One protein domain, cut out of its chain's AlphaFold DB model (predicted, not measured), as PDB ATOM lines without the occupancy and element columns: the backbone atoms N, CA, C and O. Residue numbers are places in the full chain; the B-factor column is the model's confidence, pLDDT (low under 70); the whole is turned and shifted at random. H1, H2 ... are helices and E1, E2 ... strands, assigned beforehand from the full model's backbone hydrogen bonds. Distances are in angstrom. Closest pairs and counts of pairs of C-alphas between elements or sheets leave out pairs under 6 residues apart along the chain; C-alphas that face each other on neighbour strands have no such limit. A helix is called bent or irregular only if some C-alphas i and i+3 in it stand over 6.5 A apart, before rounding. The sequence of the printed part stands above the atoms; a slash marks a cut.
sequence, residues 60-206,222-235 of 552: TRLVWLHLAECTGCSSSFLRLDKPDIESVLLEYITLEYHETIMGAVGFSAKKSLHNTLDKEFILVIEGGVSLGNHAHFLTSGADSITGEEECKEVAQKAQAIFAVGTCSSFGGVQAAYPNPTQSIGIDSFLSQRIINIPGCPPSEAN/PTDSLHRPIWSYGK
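What this domain is: This is residues 60 to 206 and 222 to 235 of the 552 residues of an uncharacterized protein of Helicobacter hepaticus (strain ATCC 51449 / 3B1) (UniProt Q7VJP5). A strongly twisted, all-parallel sheet of five strands runs through the middle, with H3 and H5 over one face and the short H1 over the other. H6 is on the H3 side, H2 grazes the sheet, H4 lies off it next to H5, and a last piece with H7 lies beyond the E5 edge. The 161 printed residues include seven named helices and five named strands, along the chain E1 H1 H2 E2 H3 E3 H4 H5 E4 H6 E5 H7; the sheet order is E2 E1 E3 E4 E5. The class is mixed, helices and strands, with under half of the residues in named elements. The whole is compact, radius of gyration of the C-alphas 15.1 A, and spans 43 by 43 by 25 A.

How they stand to each other: E1, residues 60 to 66, is parallel to its neighbours E2, residues 93 to 98, and E3, residues 122 to 126; N 62 and O 94, 2.8 A, and N 124 and O 63, 2.8 A, are within hydrogen-bond range. E4, residues 160 to 164, is parallel to E3, with N 162 and O 123 at 2.9 A, and to E5, residues 194 to 197, with N 197 and O 163 at 2.8 A. H1, residues 72 to 77, is on the sheet, only just over E3 with 3 C-alphas; the closest C-alphas, of Cys 73 and Glu 126, are 6.8 A apart. H2, residues 85 to 92, only grazes the sheet, with residues 86 to 92. H3, residues 106 to 117, is on the opposite face from H1, over E2; the closest C-alphas, of Tyr 97 and Leu 113, are 5.7 A apart. H5, residues 147 to 157, is on the same face as H3, over E3 at a height over the sheet of 9.4 A. H4, residues 132 to 137, is irregular, with C-alphas 133 and 136 7.2 A apart; it only just touches H5, with 3 pairs of C-alphas within 8 A, the closest being Ala 135 and Glu 148, 6.2 A. H6, residues 166 to 170, is on the same face as H3. E1, H1 H2, E2, then E3, H4 H5, E4, then E4, H6, E5 are strand-helix-strand units, parallel neighbour strands joined through helices, with right-handed crossovers; E2, H3, E3 is a split one, also right-handed, with E1 between its strands. Every O i to N i+4 pair is within hydrogen-bond range in H1, H2, H3 and H6, 6 of 7 in H5 and 0 of 2 in H4, which has 2 of 3 O i to N i+3 pairs.

Where its parts are: E1 begins at C-alpha 60 (229.646, 153.256, 238.153) and is 19.3 A long; H3 is 17.5 A and H5 16.0 A. H7, residues 230 to 233, ends at C-alpha 233 (207.516, 159.516, 229.049).

The domain as a whole: Residues 207 to 221 are not printed; C-alphas 206 and 222 are 13.9 A apart. The link from H6 to E5, 23 residues, is long. No printed residue is under 70 in pLDDT.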
ATOM      1  N   THR A  60     229.722 151.805 238.345       97.19
ATOM      2  CA  THR A  60     229.646 153.256 238.153       97.19
ATOM      3  C   THR A  60     229.314 153.927 239.477       97.19
ATOM      4  O   THR A  60     228.375 153.517 240.154       97.19
ATOM      5  N   ARG A  61     230.077 154.953 239.853       98.19
ATOM      6  CA  ARG A  61     229.839 155.699 241.091       98.19
ATOM      7  C   ARG A  61     228.597 156.556 240.963       98.19
ATOM      8  O   ARG A  61     228.458 157.275 239.973       98.19
ATOM      9  N   LEU A  62     227.749 156.515 241.981       98.12
ATOM     10  CA  LEU A  62     226.691 157.490 242.162       98.12
ATOM     11  C   LEU A  62     226.845 158.216 243.489       98.12
ATOM     12  O   LEU A  62     227.191 157.629 244.515       98.12
ATOM     13  N   VAL A  63     226.528 159.500 243.430       98.69
ATOM     14  CA  VAL A  63     226.234 160.345 244.580       98.69
ATOM     15  C   VAL A  63     224.733 160.605 244.541       98.69
ATOM     16  O   VAL A  63     224.237 161.125 243.543       98.69
ATOM     17  N   TRP A  64     224.014 160.210 245.590       98.62
ATOM     18  CA  TRP A  64     222.579 160.447 245.743       98.62
ATOM     19  C   TRP A  64     222.360 161.524 246.805       98.62
ATOM     20  O   TRP A  64     222.560 161.277 247.996       98.62
ATOM     21  N   LEU A  65     221.991 162.727 246.369       98.12
ATOM     22  CA  LEU A  65     221.685 163.844 247.259       98.12
ATOM     23  C   LEU A  65     220.192 163.881 247.581       98.12
ATOM     24  O   LEU A  65     219.361 163.774 246.677       98.12
ATOM     25  N   HIS A  66     219.878 164.088 248.857       98.19
ATOM     26  CA  HIS A  66     218.529 164.363 249.331       98.19
ATOM     27  C   HIS A  66     218.381 165.864 249.600       98.19
ATOM     28  O   HIS A  66     219.189 166.464 250.307       98.19
ATOM     29  N   LEU A  67     217.355 166.473 249.013       97.56
ATOM     30  CA  LEU A  67     216.954 167.859 249.238       97.56
ATOM     31  C   LEU A  67     215.561 167.881 249.892       97.56
ATOM     32  O   LEU A  67     215.306 167.096 250.798       97.56
ATOM     33  N   ALA A  68     214.649 168.781 249.507       97.50
ATOM     34  CA  ALA A  68     213.307 168.818 250.091       97.50
ATOM     35  C   ALA A  68     212.473 167.639 249.562       97.50
ATOM     36  O   ALA A  68     212.017 167.637 248.414       97.50
ATOM     37  N   GLU A  69     212.311 166.605 250.382       98.12
ATOM     38  CA  GLU A  69     211.861 165.284 249.944       98.12
ATOM     39  C   GLU A  69     211.097 164.507 251.029       98.12
ATOM     40  O   GLU A  69     210.888 164.994 252.138       98.12
ATOM     41  N   CYS A  70     210.628 163.306 250.676       98.50
ATOM     42  CA  CYS A  70     209.915 162.388 251.573       98.50
ATOM     43  C   CYS A  70     210.471 160.952 251.545       98.50
ATOM     44  O   CYS A  70     209.821 160.027 252.032       98.50
ATOM     45  N   THR A  71     211.620 160.744 250.898       98.69
ATOM     46  CA  THR A  71     212.341 159.467 250.764       98.69
ATOM     47  C   THR A  71     211.589 158.384 249.978       98.69
ATOM     48  O   THR A  71     211.976 157.208 249.927       98.69
ATOM     49  N   GLY A  72     210.491 158.759 249.315       98.50
ATOM     50  CA  GLY A  72     209.697 157.862 248.482       98.50
ATOM     51  C   GLY A  72     210.434 157.391 247.228       98.50
ATOM     52  O   GLY A  72     210.204 156.265 246.778       98.50
ATOM     53  N   CYS A  73     211.338 158.198 246.662       98.69
ATOM     54  CA  CYS A  73     212.064 157.819 245.451       98.69
ATOM     55  C   CYS A  73     213.202 156.855 245.771       98.69
ATOM     56  O   CYS A  73     213.334 155.840 245.086       98.69
ATOM     57  N   SER A  74     213.931 157.099 246.861       98.56
ATOM     58  CA  SER A  74     214.855 156.120 247.442       98.56
ATOM     59  C   SER A  74     214.151 154.803 247.760       98.56
ATOM     60  O   SER A  74     214.614 153.730 247.374       98.56
ATOM     61  N   SER A  75     212.968 154.868 248.379       98.12
ATOM     62  CA  SER A  75     212.163 153.673 248.654       98.12
ATOM     63  C   SER A  75     211.771 152.928 247.375       98.12
ATOM     64  O   SER A  75     211.827 151.702 247.352       98.12
ATOM     65  N   SER A  76     211.406 153.638 246.301       97.75
ATOM     66  CA  SER A  76     211.102 153.035 244.996       97.75
ATOM     67  C   SER A  76     212.329 152.370 244.370       97.75
ATOM     68  O   SER A  76     212.267 151.214 243.958       97.75
ATOM     69  N   PHE A  77     213.477 153.050 244.371       97.06
ATOM     70  CA  PHE A  77     214.749 152.501 243.902       97.06
ATOM     71  C   PHE A  77     215.111 151.190 244.622       97.06
ATOM     72  O   PHE A  77     215.436 150.196 243.971       97.06
ATOM     73  N   LEU A  78     214.938 151.140 245.947       96.00
ATOM     74  CA  LEU A  78     215.172 149.947 246.770       96.00
ATOM     75  C   LEU A  78     214.137 148.820 246.572       96.00
ATOM     76  O   LEU A  78     214.266 147.756 247.176       96.00
ATOM     77  N   ARG A  79     213.094 149.022 245.756       95.56
ATOM     78  CA  ARG A  79     212.077 148.004 245.420       95.56
ATOM     79  C   ARG A  79     212.341 147.298 244.092       95.56
ATOM     80  O   ARG A  79     211.477 146.550 243.632       95.56
ATOM     81  N   LEU A  80     213.512 147.504 243.489       92.00
ATOM     82  CA  LEU A  80     213.928 146.756 242.310       92.00
ATOM     83  C   LEU A  80     213.927 145.242 242.581       92.00
ATOM     84  O   LEU A  80     214.677 144.754 243.420       92.00
ATOM     85  N   ASP A  81     213.074 144.517 241.852       87.69
ATOM     86  CA  ASP A  81     212.927 143.057 241.967       87.69
ATOM     87  C   ASP A  81     213.991 142.297 241.165       87.69
ATOM     88  O   ASP A  81     214.643 141.397 241.688       87.69
ATOM     89  N   LYS A  82     214.152 142.625 239.871       84.12
ATOM     90  CA  LYS A  82     215.015 141.861 238.953       84.12
ATOM     91  C   LYS A  82     215.969 142.742 238.136       84.12
ATOM     92  O   LYS A  82     215.482 143.542 237.328       84.12
ATOM     93  N   PRO A  83     217.299 142.516 238.265       83.62
ATOM     94  CA  PRO A  83     217.937 141.759 239.337       83.62
ATOM     95  C   PRO A  83     217.604 142.454 240.660       83.62
ATOM     96  O   PRO A  83     217.117 143.588 240.653       83.62
ATOM     97  N   ASP A  84     217.823 141.767 241.771       86.38
ATOM     98  CA  ASP A  84     217.634 142.411 243.061       86.38
ATOM     99  C   ASP A  84     218.531 143.654 243.170       86.38
ATOM    100  O   ASP A  84     219.554 143.813 242.486       86.38
ATOM    101  N   ILE A  85     218.108 144.582 244.022       91.06
ATOM    102  CA  ILE A  85     218.847 145.822 244.237       91.06
ATOM    103  C   ILE A  85     220.279 145.563 244.730       91.06
ATOM    104  O   ILE A  85     221.192 146.305 244.379       91.06
ATOM    105  N   GLU A  86     220.489 144.481 245.480       90.69
ATOM    106  CA  GLU A  86     221.799 144.046 245.965       90.69
ATOM    107  C   GLU A  86     222.756 143.756 244.807       90.69
ATOM    108  O   GLU A  86     223.846 144.330 244.764       90.69
ATOM    109  N   SER A  87     222.341 142.953 243.822       90.00
ATOM    110  CA  SER A  87     223.159 142.695 242.631       90.00
ATOM    111  C   SER A  87     223.477 143.995 241.909       90.00
ATOM    112  O   SER A  87     224.608 144.203 241.481       90.00
ATOM    113  N   VAL A  88     222.515 144.917 241.812       91.50
ATOM    114  CA  VAL A  88     222.772 146.207 241.161       91.50
ATOM    115  C   VAL A  88     223.848 147.012 241.888       91.50
ATOM    116  O   VAL A  88     224.787 147.477 241.238       91.50
ATOM    117  N   LEU A  89     223.737 147.127 243.212       92.25
ATOM    118  CA  LEU A  89     224.653 147.872 244.083       92.25
ATOM    119  C   LEU A  89     226.037 147.231 244.249       92.25
ATOM    120  O   LEU A  89     226.980 147.911 244.650       92.25
ATOM    121  N   LEU A  90     226.170 145.931 243.993       88.25
ATOM    122  CA  LEU A  90     227.446 145.219 244.093       88.25
ATOM    123  C   LEU A  90     228.131 145.070 242.731       88.25
ATOM    124  O   LEU A  90     229.361 145.094 242.641       88.25
ATOM    125  N   GLU A  91     227.354 144.921 241.656       92.62
ATOM    126  CA  GLU A  91     227.880 144.569 240.340       92.62
ATOM    127  C   GLU A  91     227.973 145.759 239.384       92.62
ATOM    128  O   GLU A  91     229.002 145.905 238.720       92.62
ATOM    129  N   TYR A  92     226.955 146.624 239.292       94.31
ATOM    130  CA  TYR A  92     226.849 147.616 238.203       94.31
ATOM    131  C   TYR A  92     227.055 149.060 238.655       94.31
ATOM    132  O   TYR A  92     227.569 149.885 237.888       94.31
ATOM    133  N   ILE A  93     226.668 149.375 239.886       95.62
ATOM    134  CA  ILE A  93     226.767 150.712 240.462       95.62
ATOM    135  C   ILE A  93     227.332 150.651 241.876       95.62
ATOM    136  O   ILE A  93     227.224 149.625 242.522       95.62
ATOM    137  N   THR A  94     227.915 151.743 242.360       95.50
ATOM    138  CA  THR A  94     228.313 151.893 243.765       95.50
ATOM    139  C   THR A  94     227.805 153.226 244.294       95.50
ATOM    140  O   THR A  94     228.015 154.264 243.664       95.50
ATOM    141  N   LEU A  95     227.115 153.205 245.435       96.12
ATOM    142  CA  LEU A  95     226.630 154.409 246.107       96.12
ATOM    143  C   LEU A  95     227.726 154.937 247.031       96.12
ATOM    144  O   LEU A  95     227.943 154.410 248.117       96.12
ATOM    145  N   GLU A  96     228.430 155.973 246.588       96.94
ATOM    146  CA  GLU A  96     229.508 156.599 247.368       96.94
ATOM    147  C   GLU A  96     228.954 157.564 248.436       96.94
ATOM    148  O   GLU A  96     229.608 157.854 249.445       96.94
ATOM    149  N   TYR A  97     227.729 158.051 248.222       97.88
ATOM    150  CA  TYR A  97     226.963 158.861 249.163       97.88
ATOM    151  C   TYR A  97     225.466 158.613 248.961       97.88
ATOM    152  O   TYR A  97     224.979 158.726 247.836       97.88
ATOM    153  N   HIS A  98     224.765 158.253 250.036       97.62
ATOM    154  CA  HIS A  98     223.309 158.104 250.077       97.62
ATOM    155  C   HIS A  98     222.864 158.086 251.547       97.62
ATOM    156  O   HIS A  98     223.031 157.082 252.240       97.62
ATOM    157  N   GLU A  99     222.286 159.188 252.028       96.19
ATOM    158  CA  GLU A  99     222.083 159.442 253.469       96.19
ATOM    159  C   GLU A  99     221.181 158.404 254.154       96.19
ATOM    160  O   GLU A  99     221.397 158.068 255.314       96.19
ATOM    161  N   THR A 100     220.220 157.839 253.418       96.88
ATOM    162  CA  THR A 100     219.283 156.829 253.939       96.88
ATOM    163  C   THR A 100     219.939 155.484 254.296       96.88
ATOM    164  O   THR A 100     219.497 154.831 255.239       96.88
ATOM    165  N   ILE A 101     220.954 155.024 253.548       95.56
ATOM    166  CA  ILE A 101     221.472 153.640 253.668       95.56
ATOM    167  C   ILE A 101     222.985 153.532 253.890       95.56
ATOM    168  O   ILE A 101     223.502 152.429 254.074       95.56
ATOM    169  N   MET A 102     223.720 154.644 253.862       95.88
ATOM    170  CA  MET A 102     225.164 154.627 254.095       95.88
ATOM    171  C   MET A 102     225.511 154.355 255.566       95.88
ATOM    172  O   MET A 102     224.825 154.797 256.480       95.88
ATOM    173  N   GLY A 103     226.627 153.659 255.808       96.44
ATOM    174  CA  GLY A 103     227.080 153.364 257.174       96.44
ATOM    175  C   GLY A 103     227.766 154.535 257.890       96.44
ATOM    176  O   GLY A 103     227.834 154.552 259.117       96.44
ATOM    177  N   ALA A 104     228.309 155.507 257.149       95.44
ATOM    178  CA  ALA A 104     228.978 156.669 257.731       95.44
ATOM    179  C   ALA A 104     227.972 157.776 258.079       95.44
ATOM    180  O   ALA A 104     227.021 158.004 257.343       95.44
ATOM    181  N   VAL A 105     228.219 158.501 259.174       94.44
ATOM    182  CA  VAL A 105     227.351 159.581 259.677       94.44
ATOM    183  C   VAL A 105     228.150 160.854 259.972       94.44
ATOM    184  O   VAL A 105     229.378 160.808 260.111       94.44
ATOM    185  N   GLY A 106     227.465 161.996 260.078       93.38
ATOM    186  CA  GLY A 106     228.071 163.286 260.432       93.38
ATOM    187  C   GLY A 106     229.246 163.664 259.520       93.38
ATOM    188  O   GLY A 106     229.171 163.530 258.300       93.38
ATOM    189  N   PHE A 107     230.367 164.091 260.108       94.69
ATOM    190  CA  PHE A 107     231.574 164.471 259.360       94.69
ATOM    191  C   PHE A 107     232.134 163.349 258.474       94.69
ATOM    192  O   PHE A 107     232.665 163.622 257.398       94.69
ATOM    193  N   SER A 108     232.001 162.085 258.887       94.75
ATOM    194  CA  SER A 108     232.460 160.948 258.081       94.75
ATOM    195  C   SER A 108     231.622 160.776 256.814       94.75
ATOM    196  O   SER A 108     232.174 160.420 255.774       94.75
ATOM    197  N   ALA A 109     230.319 161.077 256.873       95.12
ATOM    198  CA  ALA A 109     229.457 161.077 255.694       95.12
ATOM    199  C   ALA A 109     229.875 162.174 254.704       95.12
ATOM    200  O   ALA A 109     230.126 161.880 253.535       95.12
ATOM    201  N   LYS A 110     230.071 163.412 255.185       94.06
ATOM    202  CA  LYS A 110     230.555 164.532 254.355       94.06
ATOM    203  C   LYS A 110     231.939 164.276 253.764       94.06
ATOM    204  O   LYS A 110     232.182 164.571 252.600       94.06
ATOM    205  N   LYS A 111     232.835 163.628 254.515       94.88
ATOM    206  CA  LYS A 111     234.129 163.186 253.981       94.88
ATOM    207  C   LYS A 111     233.965 162.194 252.821       94.88
ATOM    208  O   LYS A 111     234.721 162.281 251.859       94.88
ATOM    209  N   SER A 112     233.000 161.271 252.892       95.19
ATOM    210  CA  SER A 112     232.698 160.337 251.791       95.19
ATOM    211  C   SER A 112     232.249 161.074 250.528       95.19
ATOM    212  O   SER A 112     232.764 160.802 249.441       95.19
ATOM    213  N   LEU A 113     231.356 162.058 250.688       96.38
ATOM    214  CA  LEU A 113     230.915 162.929 249.600       96.38
ATOM    215  C   LEU A 113     232.105 163.657 248.963       96.38
ATOM    216  O   LEU A 113     232.381 163.453 247.782       96.38
ATOM    217  N   HIS A 114     232.868 164.423 249.749       95.56
ATOM    218  CA  HIS A 114     233.982 165.230 249.239       95.56
ATOM    219  C   HIS A 114     235.080 164.386 248.573       95.56
ATOM    220  O   HIS A 114     235.568 164.749 247.508       95.56
ATOM    221  N   ASN A 115     235.412 163.210 249.120       96.62
ATOM    222  CA  ASN A 115     236.377 162.284 248.507       96.62
ATOM    223  C   ASN A 115     235.924 161.728 247.142       96.62
ATOM    224  O   ASN A 115     236.729 161.143 246.410       96.62
ATOM    225  N   THR A 116     234.630 161.811 246.837       97.44
ATOM    226  CA  THR A 116     234.050 161.336 245.575       97.44
ATOM    227  C   THR A 116     234.028 162.426 244.516       97.44
ATOM    228  O   THR A 116     234.106 162.112 243.332       97.44
ATOM    229  N   LEU A 117     234.003 163.692 244.933       96.94
ATOM    230  CA  LEU A 117     233.931 164.839 244.036       96.94
ATOM    231  C   LEU A 117     235.111 164.923 243.057       96.94
ATOM    232  O   LEU A 117     234.936 165.393 241.940       96.94
ATOM    233  N   ASP A 118     236.288 164.419 243.424       95.38
ATOM    234  CA  ASP A 118     237.469 164.418 242.546       95.38
ATOM    235  C   ASP A 118     237.562 163.166 241.644       95.38
ATOM    236  O   ASP A 118     238.601 162.887 241.043       95.38
ATOM    237  N   LYS A 119     236.485 162.377 241.562       96.94
ATOM    238  CA  LYS A 119     236.368 161.170 240.731       96.94
ATOM    239  C   LYS A 119     235.243 161.337 239.712       96.94
ATOM    240  O   LYS A 119     234.429 162.244 239.794       96.94
ATOM    241  N   GLU A 120     235.153 160.405 238.771       97.06
ATOM    242  CA  GLU A 120     234.003 160.305 237.871       97.06
ATOM    243  C   GLU A 120     232.793 159.690 238.592       97.06
ATOM    244  O   GLU A 120     232.889 158.577 239.127       97.06
ATOM    245  N   PHE A 121     231.658 160.398 238.589       98.56
ATOM    246  CA  PHE A 121     230.395 159.935 239.165       98.56
ATOM    247  C   PHE A 121     229.168 160.488 238.425       98.56
ATOM    248  O   PHE A 121     229.223 161.508 237.733       98.56
ATOM    249  N   ILE A 122     228.044 159.794 238.605       98.62
ATOM    250  CA  ILE A 122     226.702 160.260 238.253       98.62
ATOM    251  C   ILE A 122     226.067 160.875 239.500       98.62
ATOM    252  O   ILE A 122     226.113 160.283 240.579       98.62
ATOM    253  N   LEU A 123     225.440 162.037 239.353       98.81
ATOM    254  CA  LEU A 123     224.656 162.663 240.407       98.81
ATOM    255  C   LEU A 123     223.178 162.296 240.251       98.81
ATOM    256  O   LEU A 123     222.578 162.510 239.197       98.81
ATOM    257  N   VAL A 124     222.593 161.765 241.316       98.81
ATOM    258  CA  VAL A 124     221.150 161.591 241.468       98.81
ATOM    259  C   VAL A 124     220.668 162.573 242.525       98.81
ATOM    260  O   VAL A 124     221.267 162.669 243.594       98.81
ATOM    261  N   ILE A 125     219.611 163.314 242.217       98.75
ATOM    262  CA  ILE A 125     219.020 164.296 243.126       98.75
ATOM    263  C   ILE A 125     217.583 163.874 243.400       98.75
ATOM    264  O   ILE A 125     216.782 163.759 242.472       98.75
ATOM    265  N   GLU A 126     217.265 163.658 244.671       98.75
ATOM    266  CA  GLU A 126     215.914 163.440 245.176       98.75
ATOM    267  C   GLU A 126     215.483 164.669 245.978       98.75
ATOM    268  O   GLU A 126     216.163 165.083 246.911       98.75
ATOM    269  N   GLY A 127     214.341 165.251 245.621       98.38
ATOM    270  CA  GLY A 127     213.805 166.432 246.301       98.38
ATOM    271  C   GLY A 127     213.980 167.746 245.549       98.38
ATOM    272  O   GLY A 127     214.842 167.880 244.685       98.38
ATOM    273  N   GLY A 128     213.116 168.709 245.870       97.62
ATOM    274  CA  GLY A 128     213.185 170.075 245.344       97.62
ATOM    275  C   GLY A 128     214.171 170.931 246.138       97.62
ATOM    276  O   GLY A 128     214.615 170.537 247.215       97.62
ATOM    277  N   VAL A 129     214.494 172.122 245.640       97.38
ATOM    278  CA  VAL A 129     215.435 173.043 246.307       97.38
ATOM    279  C   VAL A 129     214.757 174.363 246.650       97.38
ATOM    280  O   VAL A 129     213.881 174.801 245.912       97.38
ATOM    281  N   SER A 130     215.147 174.987 247.760       96.56
ATOM    282  CA  SER A 130     214.782 176.372 248.103       96.56
ATOM    283  C   SER A 130     216.010 177.259 247.894       96.56
ATOM    284  O   SER A 130     217.115 176.819 248.208       96.56
ATOM    285  N   LEU A 131     215.840 178.472 247.363       93.81
ATOM    286  CA  LEU A 131     216.963 179.335 246.969       93.81
ATOM    287  C   LEU A 131     217.064 180.627 247.791       93.81
ATOM    288  O   LEU A 131     216.081 181.118 248.357       93.81
ATOM    289  N   GLY A 132     218.259 181.218 247.804       92.12
ATOM    290  CA  GLY A 132     218.525 182.551 248.338       92.12
ATOM    291  C   GLY A 132     218.130 182.674 249.808       92.12
ATOM    292  O   GLY A 132     218.533 181.870 250.647       92.12
ATOM    293  N   ASN A 133     217.290 183.659 250.133       94.00
ATOM    294  CA  ASN A 133     216.844 183.879 251.511       94.00
ATOM    295  C   ASN A 133     216.047 182.701 252.092       94.00
ATOM    296  O   ASN A 133     215.892 182.648 253.306       94.00
ATOM    297  N   HIS A 134     215.565 181.763 251.269       95.81
ATOM    298  CA  HIS A 134     214.824 180.572 251.696       95.81
ATOM    299  C   HIS A 134     215.685 179.300 251.730       95.81
ATOM    300  O   HIS A 134     215.214 178.259 252.182       95.81
ATOM    301  N   ALA A 135     216.955 179.364 251.312       95.44
ATOM    302  CA  ALA A 135     217.834 178.194 251.249       95.44
ATOM    303  C   ALA A 135     218.042 177.510 252.616       95.44
ATOM    304  O   ALA A 135     218.254 176.305 252.683       95.44
ATOM    305  N   HIS A 136     217.894 178.255 253.716       94.62
ATOM    306  CA  HIS A 136     218.030 177.753 255.087       94.62
ATOM    307  C   HIS A 136     216.910 176.798 255.537       94.62
ATOM    308  O   HIS A 136     217.040 176.183 256.593       94.62
ATOM    309  N   PHE A 137     215.822 176.642 254.767       96.00
ATOM    310  CA  PHE A 137     214.827 175.596 255.039       96.00
ATOM    311  C   PHE A 137     215.403 174.183 254.892       96.00
ATOM    312  O   PHE A 137     214.815 173.234 255.409       96.00
ATOM    313  N   LEU A 138     216.554 174.044 254.224       95.62
ATOM    314  CA  LEU A 138     217.318 172.809 254.182       95.62
ATOM    315  C   LEU A 138     218.812 173.089 254.327       95.62
ATOM    316  O   LEU A 138     219.440 173.683 253.453       95.62
ATOM    317  N   THR A 139     219.387 172.595 255.417       95.31
ATOM    318  CA  THR A 139     220.829 172.632 255.678       95.31
ATOM    319  C   THR A 139     221.332 171.235 255.996       95.31
ATOM    320  O   THR A 139     220.652 170.486 256.701       95.31
ATOM    321  N   SER A 140     222.532 170.899 255.535       91.31
ATOM    322  CA  SER A 140     223.145 169.592 255.747       91.31
ATOM    323  C   SER A 140     224.508 169.701 256.435       91.31
ATOM    324  O   SER A 140     225.310 170.598 256.170       91.31
ATOM    325  N   GLY A 141     224.792 168.741 257.317       86.56
ATOM    326  CA  GLY A 141     226.049 168.658 258.063       86.56
ATOM    327  C   GLY A 141     226.207 169.702 259.176       86.56
ATOM    328  O   GLY A 141     225.354 170.555 259.402       86.56
ATOM    329  N   ALA A 142     227.324 169.616 259.903       85.44
ATOM    330  CA  ALA A 142     227.618 170.520 261.021       85.44
ATOM    331  C   ALA A 142     227.944 171.952 260.566       85.44
ATOM    332  O   ALA A 142     227.706 172.900 261.309       85.44
ATOM    333  N   ASP A 143     228.439 172.103 259.336       86.50
ATOM    334  CA  ASP A 143     228.761 173.399 258.733       86.50
ATOM    335  C   ASP A 143     227.507 174.135 258.223       86.50
ATOM    336  O   ASP A 143     227.606 175.258 257.741       86.50
ATOM    337  N   SER A 144     226.317 173.525 258.368       91.00
ATOM    338  CA  SER A 144     225.018 174.087 257.971       91.00
ATOM    339  C   SER A 144     224.964 174.538 256.505       91.00
ATOM    340  O   SER A 144     224.287 175.513 256.184       91.00
ATOM    341  N   ILE A 145     225.665 173.820 255.618       94.88
ATOM    342  CA  ILE A 145     225.677 174.101 254.176       94.88
ATOM    343  C   ILE A 145     224.251 173.963 253.657       94.88
ATOM    344  O   ILE A 145     223.576 172.972 253.948       94.88
ATOM    345  N   THR A 146     223.775 174.954 252.914       97.25
ATOM    346  CA  THR A 146     222.415 174.910 252.374       97.25
ATOM    347  C   THR A 146     222.299 173.872 251.258       97.25
ATOM    348  O   THR A 146     223.264 173.583 250.548       97.25
ATOM    349  N   GLY A 147     221.093 173.339 251.046       96.12
ATOM    350  CA  GLY A 147     220.835 172.435 249.920       96.12
ATOM    351  C   GLY A 147     221.170 173.052 248.560       96.12
ATOM    352  O   GLY A 147     221.623 172.351 247.660       96.12
ATOM    353  N   GLU A 148     220.990 174.369 248.416       96.69
ATOM    354  CA  GLU A 148     221.385 175.121 247.222       96.69
ATOM    355  C   GLU A 148     222.902 175.059 246.979       96.69
ATOM    356  O   GLU A 148     223.335 174.746 245.869       96.69
ATOM    357  N   GLU A 149     223.706 175.366 248.000       96.88
ATOM    358  CA  GLU A 149     225.170 175.389 247.908       96.88
ATOM    359  C   GLU A 149     225.738 173.996 247.637       96.88
ATOM    360  O   GLU A 149     226.503 173.821 246.685       96.88
ATOM    361  N   GLU A 150     225.307 172.997 248.412       96.31
ATOM    362  CA  GLU A 150     225.757 171.614 248.251       96.31
ATOM    363  C   GLU A 150     225.370 171.065 246.874       96.31
ATOM    364  O   GLU A 150     226.197 170.479 246.174       96.31
ATOM    365  N   CYS A 151     224.137 171.312 246.421       97.25
ATOM    366  CA  CYS A 151     223.712 170.859 245.103       97.25
ATOM    367  C   CYS A 151     224.551 171.499 243.983       97.25
ATOM    368  O   CYS A 151     224.984 170.786 243.076       97.25
ATOM    369  N   LYS A 152     224.846 172.808 244.053       97.31
ATOM    370  CA  LYS A 152     225.698 173.494 243.061       97.31
ATOM    371  C   LYS A 152     227.115 172.930 243.030       97.31
ATOM    372  O   LYS A 152     227.629 172.684 241.939       97.31
ATOM    373  N   GLU A 153     227.737 172.725 244.190       96.81
ATOM    374  CA  GLU A 153     229.099 172.185 244.281       96.81
ATOM    375  C   GLU A 153     229.186 170.792 243.648       96.81
ATOM    376  O   GLU A 153     230.024 170.538 242.778       96.81
ATOM    377  N   VAL A 154     228.284 169.893 244.044       97.88
ATOM    378  CA  VAL A 154     228.300 168.504 243.577       97.88
ATOM    379  C   VAL A 154     227.938 168.428 242.088       97.88
ATOM    380  O   VAL A 154     228.587 167.707 241.327       97.88
ATOM    381  N   ALA A 155     226.958 169.213 241.628       98.12
ATOM    382  CA  ALA A 155     226.533 169.236 240.228       98.12
ATOM    383  C   ALA A 155     227.612 169.738 239.259       98.12
ATOM    384  O   ALA A 155     227.619 169.339 238.094       98.12
ATOM    385  N   GLN A 156     228.536 170.602 239.692       97.50
ATOM    386  CA  GLN A 156     229.643 171.076 238.846       97.50
ATOM    387  C   GLN A 156     230.639 169.974 238.479       97.50
ATOM    388  O   GLN A 156     231.320 170.083 237.460       97.50
ATOM    389  N   LYS A 157     230.726 168.922 239.297       97.94
ATOM    390  CA  LYS A 157     231.707 167.841 239.143       97.94
ATOM    391  C   LYS A 157     231.102 166.546 238.583       97.94
ATOM    392  O   LYS A 157     231.837 165.630 238.225       97.94
ATOM    393  N   ALA A 158     229.776 166.467 238.485       98.38
ATOM    394  CA  ALA A 158     229.067 165.291 237.995       98.38
ATOM    395  C   ALA A 158     229.179 165.133 236.468       98.38
ATOM    396  O   ALA A 158     229.060 166.101 235.719       98.38
ATOM    397  N   GLN A 159     229.322 163.895 235.985       98.06
ATOM    398  CA  GLN A 159     229.315 163.606 234.541       98.06
ATOM    399  C   GLN A 159     227.904 163.628 233.933       98.06
ATOM    400  O   GLN A 159     227.720 163.921 232.754       98.06
ATOM    401  N   ALA A 160     226.908 163.276 234.744       98.38
ATOM    402  CA  ALA A 160     225.499 163.221 234.387       98.38
ATOM    403  C   ALA A 160     224.655 163.512 235.627       98.38
ATOM    404  O   ALA A 160     225.037 163.118 236.730       98.38
ATOM    405  N   ILE A 161     223.508 164.169 235.436       98.75
ATOM    406  CA  ILE A 161     222.595 164.546 236.518       98.75
ATOM    407  C   ILE A 161     221.195 164.011 236.217       98.75
ATOM    408  O   ILE A 161     220.623 164.297 235.160       98.75
ATOM    409  N   PHE A 162     220.636 163.264 237.167       98.81
ATOM    410  CA  PHE A 162     219.269 162.755 237.123       98.81
ATOM    411  C   PHE A 162     218.461 163.318 238.293       98.81
ATOM    412  O   PHE A 162     218.780 163.057 239.453       98.81
ATOM    413  N   ALA A 163     217.403 164.063 237.984       98.69
ATOM    414  CA  ALA A 163     216.416 164.521 238.954       98.69
ATOM    415  C   ALA A 163     215.343 163.433 239.102       98.69
ATOM    416  O   ALA A 163     214.514 163.238 238.208       98.69
ATOM    417  N   VAL A 164     215.404 162.674 240.198       98.81
ATOM    418  CA  VAL A 164     214.534 161.526 240.453       98.81
ATOM    419  C   VAL A 164     213.365 161.932 241.347       98.81
ATOM    420  O   VAL A 164     213.512 162.207 242.536       98.81
ATOM    421  N   GLY A 165     212.170 161.907 240.759       98.81
ATOM    422  CA  GLY A 165     210.916 162.231 241.422       98.81
ATOM    423  C   GLY A 165     210.421 163.633 241.116       98.81
ATOM    424  O   GLY A 165     211.197 164.556 240.865       98.81
ATOM    425  N   THR A 166     209.102 163.805 241.191       98.75
ATOM    426  CA  THR A 166     208.433 165.075 240.866       98.75
ATOM    427  C   THR A 166     208.905 166.240 241.736       98.75
ATOM    428  O   THR A 166     208.929 167.365 241.252       98.75
ATOM    429  N   CYS A 167     209.368 165.983 242.964       98.69
ATOM    430  CA  CYS A 167     210.004 167.002 243.803       98.69
ATOM    431  C   CYS A 167     211.238 167.615 243.128       98.69
ATOM    432  O   CYS A 167     211.318 168.826 242.975       98.69
ATOM    433  N   SER A 168     212.167 166.784 242.659       98.44
ATOM    434  CA  SER A 168     213.366 167.268 241.963       98.44
ATOM    435  C   SER A 168     213.093 167.737 240.534       98.44
ATOM    436  O   SER A 168     213.726 168.677 240.070       98.44
ATOM    437  N   SER A 169     212.147 167.117 239.821       98.38
ATOM    438  CA  SER A 169     211.847 167.518 238.445       98.38
ATOM    439  C   SER A 169     211.103 168.852 238.400       98.38
ATOM    440  O   SER A 169     211.459 169.705 237.603       98.38
ATOM    441  N   PHE A 170     210.090 169.043 239.253       98.06
ATOM    442  CA  PHE A 170     209.128 170.148 239.132       98.06
ATOM    443  C   PHE A 170     208.775 170.827 240.472       98.06
ATOM    444  O   PHE A 170     207.844 171.617 240.523       98.06
ATOM    445  N   GLY A 171     209.462 170.517 241.575       97.00
ATOM    446  CA  GLY A 171     209.219 171.102 242.904       97.00
ATOM    447  C   GLY A 171     208.337 170.252 243.828       97.00
ATOM    448  O   GLY A 171     208.557 170.235 245.034       97.00
ATOM    449  N   GLY A 172     207.405 169.456 243.295       97.19
ATOM    450  CA  GLY A 172     206.639 168.473 244.078       97.19
ATOM    451  C   GLY A 172     205.646 169.071 245.077       97.19
ATOM    452  O   GLY A 172     205.096 170.143 244.859       97.19
ATOM    453  N   VAL A 173     205.356 168.339 246.157       97.88
ATOM    454  CA  VAL A 173     204.283 168.708 247.106       97.88
ATOM    455  C   VAL A 173     204.602 169.967 247.904       97.88
ATOM    456  O   VAL A 173     203.716 170.772 248.155       97.88
ATOM    457  N   GLN A 174     205.866 170.186 248.257       96.88
ATOM    458  CA  GLN A 174     206.292 171.395 248.958       96.88
ATOM    459  C   GLN A 174     206.207 172.659 248.086       96.88
ATOM    460  O   GLN A 174     206.158 173.759 248.630       96.88
ATOM    461  N   ALA A 175     206.194 172.494 246.757       96.69
ATOM    462  CA  ALA A 175     206.024 173.577 245.796       96.69
ATOM    463  C   ALA A 175     204.550 173.861 245.471       96.69
ATOM    464  O   ALA A 175     204.258 174.889 244.860       96.69
ATOM    465  N   ALA A 176     203.630 172.984 245.894       95.75
ATOM    466  CA  ALA A 176     202.201 173.241 245.790       95.75
ATOM    467  C   ALA A 176     201.834 174.509 246.570       95.75
ATOM    468  O   ALA A 176     202.485 174.866 247.561       95.75
ATOM    469  N   TYR A 177     200.787 175.201 246.134       93.19
ATOM    470  CA  TYR A 177     200.356 176.444 246.760       93.19
ATOM    471  C   TYR A 177     200.117 176.260 248.278       93.19
ATOM    472  O   TYR A 177     199.476 175.291 248.694       93.19
ATOM    473  N   PRO A 178     200.573 177.197 249.138       94.44
ATOM    474  CA  PRO A 178     201.156 178.506 248.818       94.44
ATOM    475  C   PRO A 178     202.689 178.519 248.649       94.44
ATOM    476  O   PRO A 178     203.274 179.596 248.652       94.44
ATOM    477  N   ASN A 179     203.342 177.358 248.532       96.19
ATOM    478  CA  ASN A 179     204.798 177.194 248.434       96.19
ATOM    479  C   ASN A 179     205.585 177.988 249.504       96.19
ATOM    480  O   ASN A 179     206.352 178.901 249.183       96.19
ATOM    481  N   PRO A 180     205.402 177.673 250.802       96.25
ATOM    482  CA  PRO A 180     205.964 178.467 251.898       96.25
ATOM    483  C   PRO A 180     207.499 178.480 251.927       96.25
ATOM    484  O   PRO A 180     208.092 179.401 252.488       96.25
ATOM    485  N   THR A 181     208.146 177.475 251.330       96.50
ATOM    486  CA  THR A 181     209.608 177.368 251.266       96.50
ATOM    487  C   THR A 181     210.199 177.883 249.956       96.50
ATOM    488  O   THR A 181     211.416 177.927 249.830       96.50
ATOM    489  N   GLN A 182     209.369 178.309 248.996       95.88
ATOM    490  CA  GLN A 182     209.789 178.640 247.628       95.88
ATOM    491  C   GLN A 182     210.588 177.506 246.971       95.88
ATOM    492  O   GLN A 182     211.611 177.729 246.321       95.88
ATOM    493  N   SER A 183     210.127 176.270 247.167       96.50
ATOM    494  CA  SER A 183     210.742 175.107 246.549       96.50
ATOM    495  C   SER A 183     210.489 175.094 245.042       96.50
ATOM    496  O   SER A 183     209.380 175.391 244.593       96.50
ATOM    497  N   ILE A 184     211.513 174.725 244.273       97.38
ATOM    498  CA  ILE A 184     211.484 174.611 242.811       97.38
ATOM    499  C   ILE A 184     212.141 173.304 242.338       97.38
ATOM    500  O   ILE A 184     212.840 172.628 243.106       97.38
ATOM    501  N   GLY A 185     211.929 172.965 241.063       97.44
ATOM    502  CA  GLY A 185     212.653 171.900 240.365       97.44
ATOM    503  C   GLY A 185     214.121 172.255 240.104       97.44
ATOM    504  O   GLY A 185     214.512 173.423 240.078       97.44
ATOM    505  N   ILE A 186     214.953 171.233 239.918       97.25
ATOM    506  CA  ILE A 186     216.410 171.390 239.838       97.25
ATOM    507  C   ILE A 186     216.860 172.040 238.523       97.25
ATOM    508  O   ILE A 186     217.805 172.832 238.498       97.25
ATOM    509  N   ASP A 187     216.163 171.747 237.426       93.00
ATOM    510  CA  ASP A 187     216.451 172.302 236.098       93.00
ATOM    511  C   ASP A 187     216.233 173.817 235.996       93.00
ATOM    512  O   ASP A 187     216.756 174.461 235.090       93.00
ATOM    513  N   SER A 188     215.507 174.392 236.951       91.06
ATOM    514  CA  SER A 188     215.187 175.813 236.994       91.06
ATOM    515  C   SER A 188     216.323 176.667 237.568       91.06
ATOM    516  O   SER A 188     216.274 177.890 237.446       91.06
ATOM    517  N   PHE A 189     217.349 176.062 238.187       90.38
ATOM    518  CA  PHE A 189     218.454 176.812 238.806       90.38
ATOM    519  C   PHE A 189     219.866 176.326 238.451       90.38
ATOM    520  O   PHE A 189     220.816 177.105 238.566       90.38
ATOM    521  N   LEU A 190     220.035 175.071 238.023       95.12
ATOM    522  CA  LEU A 190     221.317 174.566 237.526       95.12
ATOM    523  C   LEU A 190     221.452 174.807 236.018       95.12
ATOM    524  O   LEU A 190     220.510 174.622 235.255       95.12
ATOM    525  N   SER A 191     222.653 175.170 235.565       94.06
ATOM    526  CA  SER A 191     222.945 175.363 234.135       94.06
ATOM    527  C   SER A 191     223.251 174.058 233.390       94.06
ATOM    528  O   SER A 191     223.290 174.027 232.162       94.06
ATOM    529  N   GLN A 192     223.557 172.992 234.127       96.00
ATOM    530  CA  GLN A 192     223.894 171.682 233.590       96.00
ATOM    531  C   GLN A 192     222.666 171.019 232.959       96.00
ATOM    532  O   GLN A 192     221.534 171.201 233.401       96.00
ATOM    533  N   ARG A 193     222.896 170.175 231.950       96.44
ATOM    534  CA  ARG A 193     221.828 169.362 231.365       96.44
ATOM    535  C   ARG A 193     221.363 168.310 232.376       96.44
ATOM    536  O   ARG A 193     222.140 167.440 232.763       96.44
ATOM    537  N   ILE A 194     220.087 168.371 232.740       97.81
ATOM    538  CA  ILE A 194     219.447 167.481 233.714       97.81
ATOM    539  C   ILE A 194     218.441 166.582 233.009       97.81
ATOM    540  O   ILE A 194     217.754 167.012 232.082       97.81
ATOM    541  N   ILE A 195     218.362 165.328 233.448       98.62
ATOM    542  CA  ILE A 195     217.331 164.385 233.016       98.62
ATOM    543  C   ILE A 195     216.289 164.251 234.122       98.62
ATOM    544  O   ILE A 195     216.586 163.741 235.203       98.62
ATOM    545  N   ASN A 196     215.066 164.683 233.828       98.75
ATOM    546  CA  ASN A 196     213.933 164.609 234.739       98.75
ATOM    547  C   ASN A 196     213.296 163.215 234.670       98.75
ATOM    548  O   ASN A 196     212.872 162.756 233.609       98.75
ATOM    549  N   ILE A 197     213.190 162.539 235.810       98.75
ATOM    550  CA  ILE A 197     212.505 161.251 235.955       98.75
ATOM    551  C   ILE A 197     211.340 161.459 236.933       98.75
ATOM    552  O   ILE A 197     211.448 161.080 238.099       98.75
ATOM    553  N   PRO A 198     210.235 162.099 236.506       98.69
ATOM    554  CA  PRO A 198     209.142 162.448 237.403       98.69
ATOM    555  C   PRO A 198     208.228 161.259 237.737       98.69
ATOM    556  O   PRO A 198     208.213 160.215 237.076       98.69
ATOM    557  N   GLY A 199     207.431 161.448 238.780       98.38
ATOM    558  CA  GLY A 199     206.602 160.451 239.450       98.38
ATOM    559  C   GLY A 199     206.707 160.634 240.965       98.38
ATOM    560  O   GLY A 199     207.732 161.093 241.465       98.38
ATOM    561  N   CYS A 200     205.660 160.271 241.706       98.56
ATOM    562  CA  CYS A 200     205.618 160.425 243.164       98.56
ATOM    563  C   CYS A 200     205.313 159.088 243.873       98.56
ATOM    564  O   CYS A 200     204.207 158.919 244.389       98.56
ATOM    565  N   PRO A 201     206.262 158.130 243.890       98.50
ATOM    566  CA  PRO A 201     207.582 158.173 243.248       98.50
ATOM    567  C   PRO A 201     207.566 157.661 241.788       98.50
ATOM    568  O   PRO A 201     206.569 157.088 241.336       98.50
ATOM    569  N   PRO A 202     208.653 157.847 241.015       98.25
ATOM    570  CA  PRO A 202     208.838 157.167 239.734       98.25
ATOM    571  C   PRO A 202     208.988 155.659 239.955       98.25
ATOM    572  O   PRO A 202     209.406 155.232 241.032       98.25
ATOM    573  N   SER A 203     208.688 154.842 238.944       96.88
ATOM    574  CA  SER A 203     208.922 153.397 239.041       96.88
ATOM    575  C   SER A 203     210.416 153.077 239.108       96.88
ATOM    576  O   SER A 203     211.245 153.732 238.468       96.88
ATOM    577  N   GLU A 204     210.750 152.006 239.819       95.56
ATOM    578  CA  GLU A 204     212.098 151.454 239.937       95.56
ATOM    579  C   GLU A 204     212.737 151.217 238.557       95.56
ATOM    580  O   GLU A 204     213.915 151.502 238.331       95.56
ATOM    581  N   ALA A 205     211.925 150.780 237.589       95.12
ATOM    582  CA  ALA A 205     212.346 150.525 236.219       95.12
ATOM    583  C   ALA A 205     212.735 151.808 235.468       95.12
ATOM    584  O   ALA A 205     213.664 151.781 234.662       95.12
ATOM    585  N   ASN A 206     212.055 152.930 235.727       97.31
ATOM    586  CA  ASN A 206     212.361 154.216 235.095       97.31
ATOM    587  C   ASN A 206     213.637 154.849 235.660       97.31
ATOM    588  O   ASN A 206     214.413 155.428 234.893       97.31
ATOM    589  N   PRO A 222     217.600 160.788 224.897       96.50
ATOM    590  CA  PRO A 222     216.750 161.778 224.253       96.50
ATOM    591  C   PRO A 222     215.551 162.108 225.139       96.50
ATOM    592  O   PRO A 222     214.911 161.203 225.688       96.50
ATOM    593  N   THR A 223     215.237 163.396 225.245       97.88
ATOM    594  CA  THR A 223     214.193 163.901 226.133       97.88
ATOM    595  C   THR A 223     213.111 164.665 225.389       97.88
ATOM    596  O   THR A 223     213.346 165.176 224.295       97.88
ATOM    597  N   ASP A 224     211.929 164.751 225.995       97.00
ATOM    598  CA  ASP A 224     210.905 165.711 225.591       97.00
ATOM    599  C   ASP A 224     211.237 167.141 226.070       97.00
ATOM    600  O   ASP A 224     212.317 167.405 226.612       97.00
ATOM    601  N   SER A 225     210.307 168.075 225.859       94.75
ATOM    602  CA  SER A 225     210.448 169.484 226.249       94.75
ATOM    603  C   SER A 225     210.496 169.720 227.761       94.75
ATOM    604  O   SER A 225     210.859 170.813 228.176       94.75
ATOM    605  N   LEU A 226     210.135 168.725 228.577       96.94
ATOM    606  CA  LEU A 226     210.233 168.755 230.042       96.94
ATOM    607  C   LEU A 226     211.468 167.989 230.539       96.94
ATOM    608  O   LEU A 226     211.550 167.609 231.708       96.94
ATOM    609  N   HIS A 227     212.409 167.713 229.635       97.94
ATOM    610  CA  HIS A 227     213.638 166.970 229.893       97.94
ATOM    611  C   HIS A 227     213.399 165.535 230.402       97.94
ATOM    612  O   HIS A 227     214.263 164.948 231.055       97.94
ATOM    613  N   ARG A 228     212.248 164.933 230.068       98.56
ATOM    614  CA  ARG A 228     211.905 163.558 230.453       98.56
ATOM    615  C   ARG A 228     212.347 162.559 229.385       98.56
ATOM    616  O   ARG A 228     212.120 162.825 228.204       98.56
ATOM    617  N   PRO A 229     212.930 161.394 229.729       98.06
ATOM    618  CA  PRO A 229     213.327 160.400 228.735       98.06
ATOM    619  C   PRO A 229     212.155 159.948 227.852       98.06
ATOM    620  O   PRO A 229     211.153 159.423 228.340       98.06
ATOM    621  N   ILE A 230     212.295 160.074 226.530       97.44
ATOM    622  CA  ILE A 230     211.216 159.752 225.572       97.44
ATOM    623  C   ILE A 230     210.784 158.278 225.674       97.44
ATOM    624  O   ILE A 230     209.622 157.943 225.455       97.44
ATOM    625  N   TRP A 231     211.699 157.372 226.023       95.81
ATOM    626  CA  TRP A 231     211.389 155.944 226.110       95.81
ATOM    627  C   TRP A 231     210.381 155.610 227.229       95.81
ATOM    628  O   TRP A 231     209.616 154.650 227.088       95.81
ATOM    629  N   SER A 232     210.349 156.391 228.316       96.81
ATOM    630  CA  SER A 232     209.447 156.197 229.463       96.81
ATOM    631  C   SER A 232     208.293 157.201 229.508       96.81
ATOM    632  O   SER A 232     207.206 156.831 229.950       96.81
ATOM    633  N   TYR A 233     208.491 158.418 228.997       98.19
ATOM    634  CA  TYR A 233     207.516 159.516 229.049       98.19
ATOM    635  C   TYR A 233     207.034 159.974 227.657       98.19
ATOM    636  O   TYR A 233     206.290 160.933 227.539       98.19
ATOM    637  N   GLY A 234     207.402 159.294 226.567       95.75
ATOM    638  CA  GLY A 234     207.006 159.693 225.205       95.75
ATOM    639  C   GLY A 234     205.593 159.280 224.781       95.75
ATOM    640  O   GLY A 234     205.170 159.601 223.673       95.75
ATOM    641  N   LYS A 235     204.866 158.528 225.617       94.81
ATOM    642  CA  LYS A 235     203.488 158.093 225.342       94.81
ATOM    643  C   LYS A 235     202.555 158.510 226.464       94.81
ATOM    644  O   LYS A 235     202.916 158.435 227.637       94.81
TER     645      LYS A 235